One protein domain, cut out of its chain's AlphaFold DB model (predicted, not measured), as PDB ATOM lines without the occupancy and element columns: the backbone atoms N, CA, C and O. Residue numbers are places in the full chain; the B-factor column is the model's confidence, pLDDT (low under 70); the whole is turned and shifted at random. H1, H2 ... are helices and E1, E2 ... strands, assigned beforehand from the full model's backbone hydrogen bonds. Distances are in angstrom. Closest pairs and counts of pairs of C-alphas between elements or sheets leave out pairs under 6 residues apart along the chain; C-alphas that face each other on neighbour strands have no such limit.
ATOM      1  N   ASN A 110     111.824 159.761 183.883       67.38
ATOM      2  CA  ASN A 110     112.850 158.721 183.915       67.38
ATOM      3  C   ASN A 110     113.289 158.322 182.501       67.38
ATOM      4  O   ASN A 110     114.481 158.287 182.240       67.38
ATOM      5  N   GLU A 111     112.359 158.124 181.561       70.69
ATOM      6  CA  GLU A 111     112.707 157.846 180.157       70.69
ATOM      7  C   GLU A 111     113.487 159.010 179.521       70.69
ATOM      8  O   GLU A 111     114.449 158.792 178.787       70.69
ATOM      9  N   VAL A 112     113.120 160.258 179.837       70.81
ATOM     10  CA  VAL A 112     113.868 161.445 179.389       70.81
ATOM     11  C   VAL A 112     115.280 161.476 179.973       70.81
ATOM     12  O   VAL A 112     116.224 161.809 179.256       70.81
ATOM     13  N   ASN A 113     115.441 161.134 181.250       66.19
ATOM     14  CA  ASN A 113     116.748 161.078 181.895       66.19
ATOM     15  C   ASN A 113     117.612 159.968 181.280       66.19
ATOM     16  O   ASN A 113     118.728 160.255 180.866       66.19
ATOM     17  N   GLU A 114     117.080 158.759 181.110       66.00
ATOM     18  CA  GLU A 114     117.780 157.641 180.460       66.00
ATOM     19  C   GLU A 114     118.264 158.010 179.051       66.00
ATOM     20  O   GLU A 114     119.429 157.804 178.717       66.00
ATOM     21  N   MET A 115     117.417 158.647 178.235       68.06
ATOM     22  CA  MET A 115     117.824 159.111 176.904       68.06
ATOM     23  C   MET A 115     118.922 160.178 176.951       68.06
ATOM     24  O   MET A 115     119.794 160.190 176.084       68.06
ATOM     25  N   ARG A 116     118.905 161.076 177.948       71.06
ATOM     26  CA  ARG A 116     119.982 162.062 178.137       71.06
ATOM     27  C   ARG A 116     121.293 161.374 178.480       71.06
ATOM     28  O   ARG A 116     122.295 161.704 177.856       71.06
ATOM     29  N   VAL A 117     121.271 160.405 179.398       65.94
ATOM     30  CA  VAL A 117     122.466 159.639 179.769       65.94
ATOM     31  C   VAL A 117     122.989 158.867 178.553       65.94
ATOM     32  O   VAL A 117     124.168 158.971 178.247       65.94
ATOM     33  N   GLN A 118     122.130 158.177 177.798       70.81
ATOM     34  CA  GLN A 118     122.526 157.456 176.578       70.81
ATOM     35  C   GLN A 118     123.128 158.380 175.512       70.81
ATOM     36  O   GLN A 118     124.178 158.087 174.942       70.81
ATOM     37  N   ARG A 119     122.506 159.536 175.272       79.94
ATOM     38  CA  ARG A 119     123.050 160.559 174.374       79.94
ATOM     39  C   ARG A 119     124.423 161.030 174.844       79.94
ATOM     40  O   ARG A 119     125.349 161.084 174.043       79.94
ATOM     41  N   ASP A 120     124.564 161.361 176.122       75.94
ATOM     42  CA  ASP A 120     125.828 161.842 176.672       75.94
ATOM     43  C   ASP A 120     126.899 160.727 176.636       75.94
ATOM     44  O   ASP A 120     128.064 161.017 176.373       75.94
ATOM     45  N   MET A 121     126.521 159.450 176.794       69.94
ATOM     46  CA  MET A 121     127.414 158.295 176.613       69.94
ATOM     47  C   MET A 121     127.907 158.148 175.172       69.94
ATOM     48  O   MET A 121     129.059 157.773 174.975       69.94
ATOM     49  N   ILE A 122     127.063 158.412 174.170       79.75
ATOM     50  CA  ILE A 122     127.447 158.356 172.753       79.75
ATOM     51  C   ILE A 122     128.337 159.553 172.419       79.75
ATOM     52  O   ILE A 122     129.477 159.395 172.002       79.75
ATOM     53  N   CYS A 123     127.843 160.763 172.657       85.69
ATOM     54  CA  CYS A 123     128.443 161.993 172.145       85.69
ATOM     55  C   CYS A 123     129.738 162.404 172.860       85.69
ATOM     56  O   CYS A 123     130.468 163.251 172.351       85.69
ATOM     57  N   ASN A 124     130.047 161.819 174.020       77.12
ATOM     58  CA  ASN A 124     131.334 162.011 174.693       77.12
ATOM     59  C   ASN A 124     132.380 160.940 174.338       77.12
ATOM     60  O   ASN A 124     133.485 160.974 174.890       77.12
ATOM     61  N   GLN A 125     132.078 159.989 173.445       73.50
ATOM     62  CA  GLN A 125     133.101 159.060 172.959       73.50
ATOM     63  C   GLN A 125     134.096 159.787 172.066       73.50
ATOM     64  O   GLN A 125     133.754 160.712 171.328       73.50
ATOM     65  N   MET A 126     135.352 159.358 172.140       72.06
ATOM     66  CA  MET A 126     136.417 159.961 171.352       72.06
ATOM     67  C   MET A 126     136.241 159.646 169.872       72.06
ATOM     68  O   MET A 126     135.624 158.660 169.491       72.06
ATOM     69  N   ARG A 127     136.838 160.473 169.022       84.38
ATOM     70  CA  ARG A 127     136.962 160.189 167.596       84.38
ATOM     71  C   ARG A 127     137.628 158.824 167.380       84.38
ATOM     72  O   ARG A 127     138.809 158.684 167.692       84.38
ATOM     73  N   ASP A 128     136.924 157.877 166.766       79.62
ATOM     74  CA  ASP A 128     137.485 156.574 166.398       79.62
ATOM     75  C   ASP A 128     137.294 156.289 164.894       79.62
ATOM     76  O   ASP A 128     136.176 156.029 164.449       79.62
ATOM     77  N   PRO A 129     138.366 156.353 164.077       82.50
ATOM     78  CA  PRO A 129     138.296 156.037 162.650       82.50
ATOM     79  C   PRO A 129     138.155 154.534 162.376       82.50
ATOM     80  O   PRO A 129     138.038 154.143 161.214       82.50
ATOM     81  N   GLY A 130     138.206 153.691 163.410       84.25
ATOM     82  CA  GLY A 130     138.212 152.247 163.278       84.25
ATOM     83  C   GLY A 130     139.471 151.727 162.585       84.25
ATOM     84  O   GLY A 130     140.524 152.380 162.549       84.25
ATOM     85  N   TYR A 131     139.368 150.542 161.995       75.25
ATOM     86  CA  TYR A 131     140.469 149.840 161.339       75.25
ATOM     87  C   TYR A 131     140.068 149.295 159.965       75.25
ATOM     88  O   TYR A 131     138.892 149.102 159.653       75.25
ATOM     89  N   THR A 132     141.077 149.047 159.132       82.25
ATOM     90  CA  THR A 132     140.895 148.502 157.788       82.25
ATOM     91  C   THR A 132     140.574 147.016 157.865       82.25
ATOM     92  O   THR A 132     141.374 146.225 158.354       82.25
ATOM     93  N   CYS A 133     139.409 146.630 157.356       78.25
ATOM     94  CA  CYS A 133     138.947 145.235 157.323       78.25
ATOM     95  C   CYS A 133     138.589 144.744 155.914       78.25
ATOM     96  O   CYS A 133     138.143 143.614 155.738       78.25
ATOM     97  N   SER A 134     138.745 145.599 154.908       85.50
ATOM     98  CA  SER A 134     138.475 145.285 153.511       85.50
ATOM     99  C   SER A 134     139.424 146.072 152.613       85.50
ATOM    100  O   SER A 134     140.128 146.971 153.068       85.50
ATOM    101  N   SER A 135     139.438 145.742 151.325       90.19
ATOM    102  CA  SER A 135     140.161 146.502 150.302       90.19
ATOM    103  C   SER A 135     139.458 147.809 149.909       90.19
ATOM    104  O   SER A 135     139.943 148.516 149.024       90.19
ATOM    105  N   SER A 136     138.319 148.142 150.528       88.56
ATOM    106  CA  SER A 136     137.653 149.420 150.296       88.56
ATOM    107  C   SER A 136     138.477 150.575 150.878       88.56
ATOM    108  O   SER A 136     138.982 150.463 151.996       88.56
ATOM    109  N   PRO A 137     138.622 151.689 150.143       90.56
ATOM    110  CA  PRO A 137     139.306 152.867 150.661       90.56
ATOM    111  C   PRO A 137     138.515 153.488 151.828       90.56
ATOM    112  O   PRO A 137     137.284 153.359 151.856       90.56
ATOM    113  N   PRO A 138     139.186 154.194 152.760       91.56
ATOM    114  CA  PRO A 138     138.507 154.943 153.810       91.56
ATOM    115  C   PRO A 138     137.497 155.943 153.236       91.56
ATOM    116  O   PRO A 138     137.743 156.546 152.186       91.56
ATOM    117  N   PHE A 139     136.375 156.131 153.927       93.44
ATOM    118  CA  PHE A 139     135.286 157.001 153.477       93.44
ATOM    119  C   PHE A 139     134.813 157.962 154.578       93.44
ATOM    120  O   PHE A 139     134.955 157.654 155.765       93.44
ATOM    121  N   PRO A 140     134.257 159.135 154.214       95.94
ATOM    122  CA  PRO A 140     133.932 160.165 155.187       95.94
ATOM    123  C   PRO A 140     132.668 159.829 155.988       95.94
ATOM    124  O   PRO A 140     131.626 159.501 155.421       95.94
ATOM    125  N   LEU A 141     132.758 159.997 157.303       96.56
ATOM    126  CA  LEU A 141     131.664 160.000 158.274       96.56
ATOM    127  C   LEU A 141     131.792 161.236 159.181       96.56
ATOM    128  O   LEU A 141     132.642 162.102 158.955       96.56
ATOM    129  N   TRP A 142     130.937 161.334 160.196       97.06
ATOM    130  CA  TRP A 142     130.870 162.451 161.137       97.06
ATOM    131  C   TRP A 142     130.939 161.960 162.577       97.06
ATOM    132  O   TRP A 142     130.355 160.936 162.899       97.06
ATOM    133  N   TYR A 143     131.603 162.704 163.451       93.25
ATOM    134  CA  TYR A 143     131.591 162.467 164.896       93.25
ATOM    135  C   TYR A 143     131.353 163.790 165.618       93.25
ATOM    136  O   TYR A 143     131.700 164.854 165.099       93.25
ATOM    137  N   TYR A 144     130.760 163.747 166.803       91.25
ATOM    138  CA  TYR A 144     130.574 164.927 167.632       91.25
ATOM    139  C   TYR A 144     131.848 165.222 168.419       91.25
ATOM    140  O   TYR A 144     132.297 164.404 169.223       91.25
ATOM    141  N   ASP A 145     132.426 166.399 168.202       83.75
ATOM    142  CA  ASP A 145     133.514 166.904 169.026       83.75
ATOM    143  C   ASP A 145     132.911 167.686 170.197       83.75
ATOM    144  O   ASP A 145     132.383 168.790 170.030       83.75
ATOM    145  N   GLY A 146     132.991 167.104 171.395       79.75
ATOM    146  CA  GLY A 146     132.492 167.730 172.615       79.75
ATOM    147  C   GLY A 146     133.159 169.073 172.916       79.75
ATOM    148  O   GLY A 146     132.469 170.006 173.326       79.75
ATOM    149  N   ASN A 147     134.459 169.225 172.649       74.88
ATOM    150  CA  ASN A 147     135.190 170.465 172.928       74.88
ATOM    151  C   ASN A 147     134.702 171.601 172.028       74.88
ATOM    152  O   ASN A 147     134.497 172.724 172.488       74.88
ATOM    153  N   LEU A 148     134.471 171.287 170.753       83.06
ATOM    154  CA  LEU A 148     133.945 172.241 169.777       83.06
ATOM    155  C   LEU A 148     132.420 172.384 169.845       83.06
ATOM    156  O   LEU A 148     131.860 173.302 169.245       83.06
ATOM    157  N   ARG A 149     131.743 171.482 170.566       85.31
ATOM    158  CA  ARG A 149     130.279 171.364 170.633       85.31
ATOM    159  C   ARG A 149     129.629 171.285 169.252       85.31
ATOM    160  O   ARG A 149     128.559 171.850 169.022       85.31
ATOM    161  N   THR A 150     130.307 170.626 168.320       92.25
ATOM    162  CA  THR A 150     129.874 170.528 166.926       92.25
ATOM    163  C   THR A 150     130.397 169.256 166.273       92.25
ATOM    164  O   THR A 150     131.381 168.668 166.720       92.25
ATOM    165  N   CYS A 151     129.741 168.827 165.201       95.62
ATOM    166  CA  CYS A 151     130.131 167.646 164.451       95.62
ATOM    167  C   CYS A 151     131.267 167.942 163.470       95.62
ATOM    168  O   CYS A 151     131.213 168.899 162.696       95.62
ATOM    169  N   GLN A 152     132.283 167.085 163.489       95.94
ATOM    170  CA  GLN A 152     133.464 167.135 162.633       95.94
ATOM    171  C   GLN A 152     133.503 165.914 161.714       95.94
ATOM    172  O   GLN A 152     132.983 164.849 162.054       95.94
ATOM    173  N   SER A 153     134.126 166.053 160.543       95.00
ATOM    174  CA  SER A 153     134.291 164.931 159.622       95.00
ATOM    175  C   SER A 153     135.448 164.014 160.039       95.00
ATOM    176  O   SER A 153     136.441 164.425 160.649       95.00
ATOM    177  N   ILE A 154     135.323 162.733 159.704       92.75
ATOM    178  CA  ILE A 154     136.319 161.692 159.963       92.75
ATOM    179  C   ILE A 154     136.413 160.753 158.763       92.75
ATOM    180  O   ILE A 154     135.405 160.441 158.146       92.75
ATOM    181  N   GLN A 155     137.622 160.283 158.446       94.38
ATOM    182  CA  GLN A 155     137.816 159.180 157.505       94.38
ATOM    183  C   GLN A 155     137.691 157.860 158.263       94.38
ATOM    184  O   GLN A 155     138.531 157.563 159.114       94.38
ATOM    185  N   PHE A 156     136.636 157.104 157.982       92.25
ATOM    186  CA  PHE A 156     136.391 155.802 158.583       92.25
ATOM    187  C   PHE A 156     137.022 154.695 157.742       92.25
ATOM    188  O   PHE A 156     136.854 154.650 156.524       92.25
ATOM    189  N   ASN A 157     137.743 153.793 158.404       86.19
ATOM    190  CA  ASN A 157     138.573 152.775 157.762       86.19
ATOM    191  C   ASN A 157     137.799 151.512 157.344       86.19
ATOM    192  O   ASN A 157     138.376 150.607 156.742       86.19
ATOM    193  N   GLY A 158     136.496 151.449 157.628       84.69
ATOM    194  CA  GLY A 158     135.584 150.427 157.110       84.69
ATOM    195  C   GLY A 158     135.037 149.459 158.156       84.69
ATOM    196  O   GLY A 158     133.918 148.983 157.981       84.69
ATOM    197  N   CYS A 159     135.757 149.210 159.253       79.81
ATOM    198  CA  CYS A 159     135.258 148.452 160.405       79.81
ATOM    199  C   CYS A 159     135.698 149.084 161.723       79.81
ATOM    200  O   CYS A 159     136.606 149.913 161.754       79.81
ATOM    201  N   GLY A 160     135.099 148.642 162.826       81.75
ATOM    202  CA  GLY A 160     135.406 149.175 164.147       81.75
ATOM    203  C   GLY A 160     134.689 150.502 164.381       81.75
ATOM    204  O   GLY A 160     133.552 150.685 163.938       81.75
ATOM    205  N   GLY A 161     135.383 151.435 165.031       80.25
ATOM    206  CA  GLY A 161     134.807 152.709 165.430       80.25
ATOM    207  C   GLY A 161     134.056 152.593 166.753       80.25
ATOM    208  O   GLY A 161     134.117 151.583 167.452       80.25
ATOM    209  N   ASN A 162     133.294 153.630 167.074       80.25
ATOM    210  CA  ASN A 162     132.397 153.633 168.220       80.25
ATOM    211  C   ASN A 162     131.055 154.280 167.851       80.25
ATOM    212  O   ASN A 162     130.794 154.576 166.683       80.25
ATOM    213  N   SER A 163     130.173 154.466 168.831       85.06
ATOM    214  CA  SER A 163     128.824 154.987 168.596       85.06
ATOM    215  C   SER A 163     128.793 156.477 168.253       85.06
ATOM    216  O   SER A 163     127.779 156.945 167.738       85.06
ATOM    217  N   ASN A 164     129.871 157.228 168.495       90.12
ATOM    218  CA  ASN A 164     130.011 158.617 168.051       90.12
ATOM    219  C   ASN A 164     130.437 158.689 166.577       90.12
ATOM    220  O   ASN A 164     131.431 159.323 166.226       90.12
ATOM    221  N   LEU A 165     129.708 157.991 165.709       92.00
ATOM    222  CA  LEU A 165     130.019 157.876 164.292       92.00
ATOM    223  C   LEU A 165     128.722 157.871 163.476       92.00
ATOM    224  O   LEU A 165     127.894 156.970 163.577       92.00
ATOM    225  N   PHE A 166     128.536 158.902 162.658       95.69
ATOM    226  CA  PHE A 166     127.290 159.218 161.968       95.69
ATOM    227  C   PHE A 166     127.508 159.385 160.467       95.69
ATOM    228  O   PHE A 166     128.551 159.849 160.006       95.69
ATOM    229  N   THR A 167     126.481 159.059 159.687       94.31
ATOM    230  CA  THR A 167     126.543 159.119 158.216       94.31
ATOM    231  C   THR A 167     126.460 160.539 157.660       94.31
ATOM    232  O   THR A 167     126.898 160.792 156.540       94.31
ATOM    233  N   SER A 168     125.934 161.487 158.439       94.81
ATOM    234  CA  SER A 168     125.801 162.891 158.050       94.81
ATOM    235  C   SER A 168     125.995 163.831 159.238       94.81
ATOM    236  O   SER A 168     125.765 163.453 160.389       94.81
ATOM    237  N   ASN A 169     126.386 165.075 158.943       94.38
ATOM    238  CA  ASN A 169     126.478 166.141 159.940       94.38
ATOM    239  C   ASN A 169     125.122 166.352 160.627       94.38
ATOM    240  O   ASN A 169     125.056 166.373 161.849       94.38
ATOM    241  N   ASP A 170     124.036 166.398 159.848       93.25
ATOM    242  CA  ASP A 170     122.688 166.616 160.374       93.25
ATOM    243  C   ASP A 170     122.281 165.531 161.373       93.25
ATOM    244  O   ASP A 170     121.794 165.853 162.454       93.25
ATOM    245  N   GLN A 171     122.535 164.254 161.063       95.19
ATOM    246  CA  GLN A 171     122.264 163.153 161.993       95.19
ATOM    247  C   GLN A 171     123.080 163.302 163.284       95.19
ATOM    248  O   GLN A 171     122.542 163.145 164.379       95.19
ATOM    249  N   CYS A 172     124.365 163.631 163.158       95.81
ATOM    250  CA  CYS A 172     125.249 163.841 164.297       95.81
ATOM    251  C   CYS A 172     124.764 164.997 165.186       95.81
ATOM    252  O   CYS A 172     124.625 164.835 166.399       95.81
ATOM    253  N   MET A 173     124.434 166.145 164.589       94.75
ATOM    254  CA  MET A 173     123.954 167.313 165.324       94.75
ATOM    255  C   MET A 173     122.600 167.036 165.968       94.75
ATOM    256  O   MET A 173     122.404 167.381 167.125       94.75
ATOM    257  N   GLN A 174     121.683 166.355 165.285       92.31
ATOM    258  CA  GLN A 174     120.389 166.000 165.870       92.31
ATOM    259  C   GLN A 174     120.526 165.110 167.111       92.31
ATOM    260  O   GLN A 174     119.787 165.297 168.076       92.31
ATOM    261  N   VAL A 175     121.470 164.164 167.103       89.19
ATOM    262  CA  VAL A 175     121.715 163.281 168.251       89.19
ATOM    263  C   VAL A 175     122.449 164.026 169.367       89.19
ATOM    264  O   VAL A 175     122.039 163.954 170.524       89.19
ATOM    265  N   CYS A 176     123.510 164.764 169.040       91.12
ATOM    266  CA  CYS A 176     124.468 165.257 170.030       91.12
ATOM    267  C   CYS A 176     124.309 166.722 170.436       91.12
ATOM    268  O   CYS A 176     124.948 167.169 171.395       91.12
ATOM    269  N   GLN A 177     123.448 167.489 169.769       89.38
ATOM    270  CA  GLN A 177     123.214 168.880 170.132       89.38
ATOM    271  C   GLN A 177     122.685 168.987 171.570       89.38
ATOM    272  O   GLN A 177     121.670 168.403 171.953       89.38
ATOM    273  N   GLY A 178     123.404 169.755 172.391       80.38
ATOM    274  CA  GLY A 178     123.079 169.926 173.807       80.38
ATOM    275  C   GLY A 178     123.370 168.694 174.671       80.38
ATOM    276  O   GLY A 178     122.824 168.609 175.777       80.38
ATOM    277  N   ALA A 179     124.177 167.743 174.187       80.25
ATOM    278  CA  ALA A 179     124.806 166.743 175.043       80.25
ATOM    279  C   ALA A 179     125.633 167.443 176.130       80.25
ATOM    280  O   ALA A 179     126.263 168.478 175.871       80.25
ATOM    281  N   ALA A 180     125.609 166.912 177.352       70.06
ATOM    282  CA  ALA A 180     126.488 167.407 178.400       70.06
ATOM    283  C   ALA A 180     127.931 167.091 177.991       70.06
ATOM    284  O   ALA A 180     128.297 165.936 177.802       70.06
ATOM    285  N   VAL A 181     128.734 168.134 177.796       62.12
ATOM    286  CA  VAL A 181     130.115 168.013 177.329       62.12
ATOM    287  C   VAL A 181     131.022 167.824 178.532       62.12
ATOM    288  O   VAL A 181     131.023 168.676 179.422       62.12
ATOM    289  N   ASN A 182     131.856 166.785 178.519       54.66
ATOM    290  CA  ASN A 182     133.077 166.802 179.318       54.66
ATOM    291  C   ASN A 182     134.136 167.643 178.565       54.66
ATOM    292  O   ASN A 182     134.578 167.209 177.499       54.66
ATOM    293  N   PRO A 183     134.537 168.837 179.059       42.66
ATOM    294  CA  PRO A 183     135.374 169.811 178.334       42.66
ATOM    295  C   PRO A 183     136.811 169.354 178.014       42.66
ATOM    296  O   PRO A 183     137.606 170.143 177.511       42.66
ATOM    297  N   TYR A 184     137.149 168.094 178.291       45.41
ATOM    298  CA  TYR A 184     138.440 167.480 177.982       45.41
ATOM    299  C   TYR A 184     138.366 166.422 176.868       45.41
ATOM    300  O   TYR A 184     139.321 165.666 176.681       45.41
ATOM    301  N   GLY A 185     137.226 166.285 176.169       42.72
ATOM    302  CA  GLY A 185     136.971 165.167 175.243       42.72
ATOM    303  C   GLY A 185     137.154 163.796 175.911       42.72
ATOM    304  O   GLY A 185     137.367 162.780 175.258       42.72
ATOM    305  N   GLY A 186     137.156 163.800 177.243       38.94
ATOM    306  CA  GLY A 186     137.429 162.679 178.102       38.94
ATOM    307  C   GLY A 186     136.140 161.947 178.331       38.94
ATOM    308  O   GLY A 186     135.370 162.340 179.201       38.94
TER     309      GLY A 186
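Overview. This is residues 110 to 186 of the 301 residues of an uncharacterized protein of Diploscapter pachys (UniProt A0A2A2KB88). Picture a twisted hairpin of two strands, E1 and E2, with the short helix H2 packed on it; the longer helix H1 reaches out at one end as an arm, and only its last part meets H2. Two long loops run beside the hairpin, and a short pairing of residues 131 to 132 with 158 to 159 ties them together toward the other end, where the turn at Ser 135 lies. The 77 printed residues hold two named helices and two named strands, in the order H1, E1, E2, H2, with E1 and E2 antiparallel. The class is mixed, helices and strands, with under half of the residues in named elements. The whole is compact, with a radius of gyration of the C-alphas of 12.9 A, yet elongated in outline, spanning 44 by 24 by 23 A.

Arrangement. Start with H1, residues 110 to 123, and look at its last residues: with 119 to 123 alone it touches H2, residues 169 to 176. The closest C-alphas there, of Cys 123 and Cys 176, are 5.6 A apart. The two helices run opposite ways at a steep tilt of 50 degrees. Go on to E1, residues 139 to 145: its closest C-alpha to H1 is that of Tyr 144, 5.8 A from that of Cys 123. E1 and E2, residues 150 to 156, form a hairpin, antiparallel at 147 degrees between their directions. Check N 141 and O 154, 2.8 A apart, and N 152 and O 143, also 2.8 A, both within hydrogen-bond range. H1 and E2 are apart. For H2, find C-alpha 169: it is 5.9 A from that of Trp 142 in E1 and 6.0 A from that of Cys 151 in E2, the closest C-alphas of each pair. In H1 and H2 every O i to N i+4 pair is within hydrogen-bond range.

Along the chain. Find C-alpha 110 at (112.850, 158.721, 183.915); from there H1 runs 19.8 A to C-alpha 123. E1 begins at C-alpha 139, (135.286, 157.001, 153.477), and runs 18.5 A to residue 145. E2 runs 18.1 A from residue 150 to residue 156. H2, eight residues from 169, ends at C-alpha 176, (124.468, 165.257, 170.030), 10.3 A from its first C-alpha.

Size, cuts and confidence. The two C-alphas farthest apart, of Asn 110 and Ser 135, are 45.0 A apart, and residues 110 to 115 of H1 stand free. The printed part has no cut. The links H1 to E1, 15 residues, and E2 to H2, 12 residues, are long, and that from E1 to E2, 4 residues, is tight. Mean pLDDT of the printed part is 81.5; look for values under 70 at residues 110, 113 to 115, 117, 121 and 181 to 186.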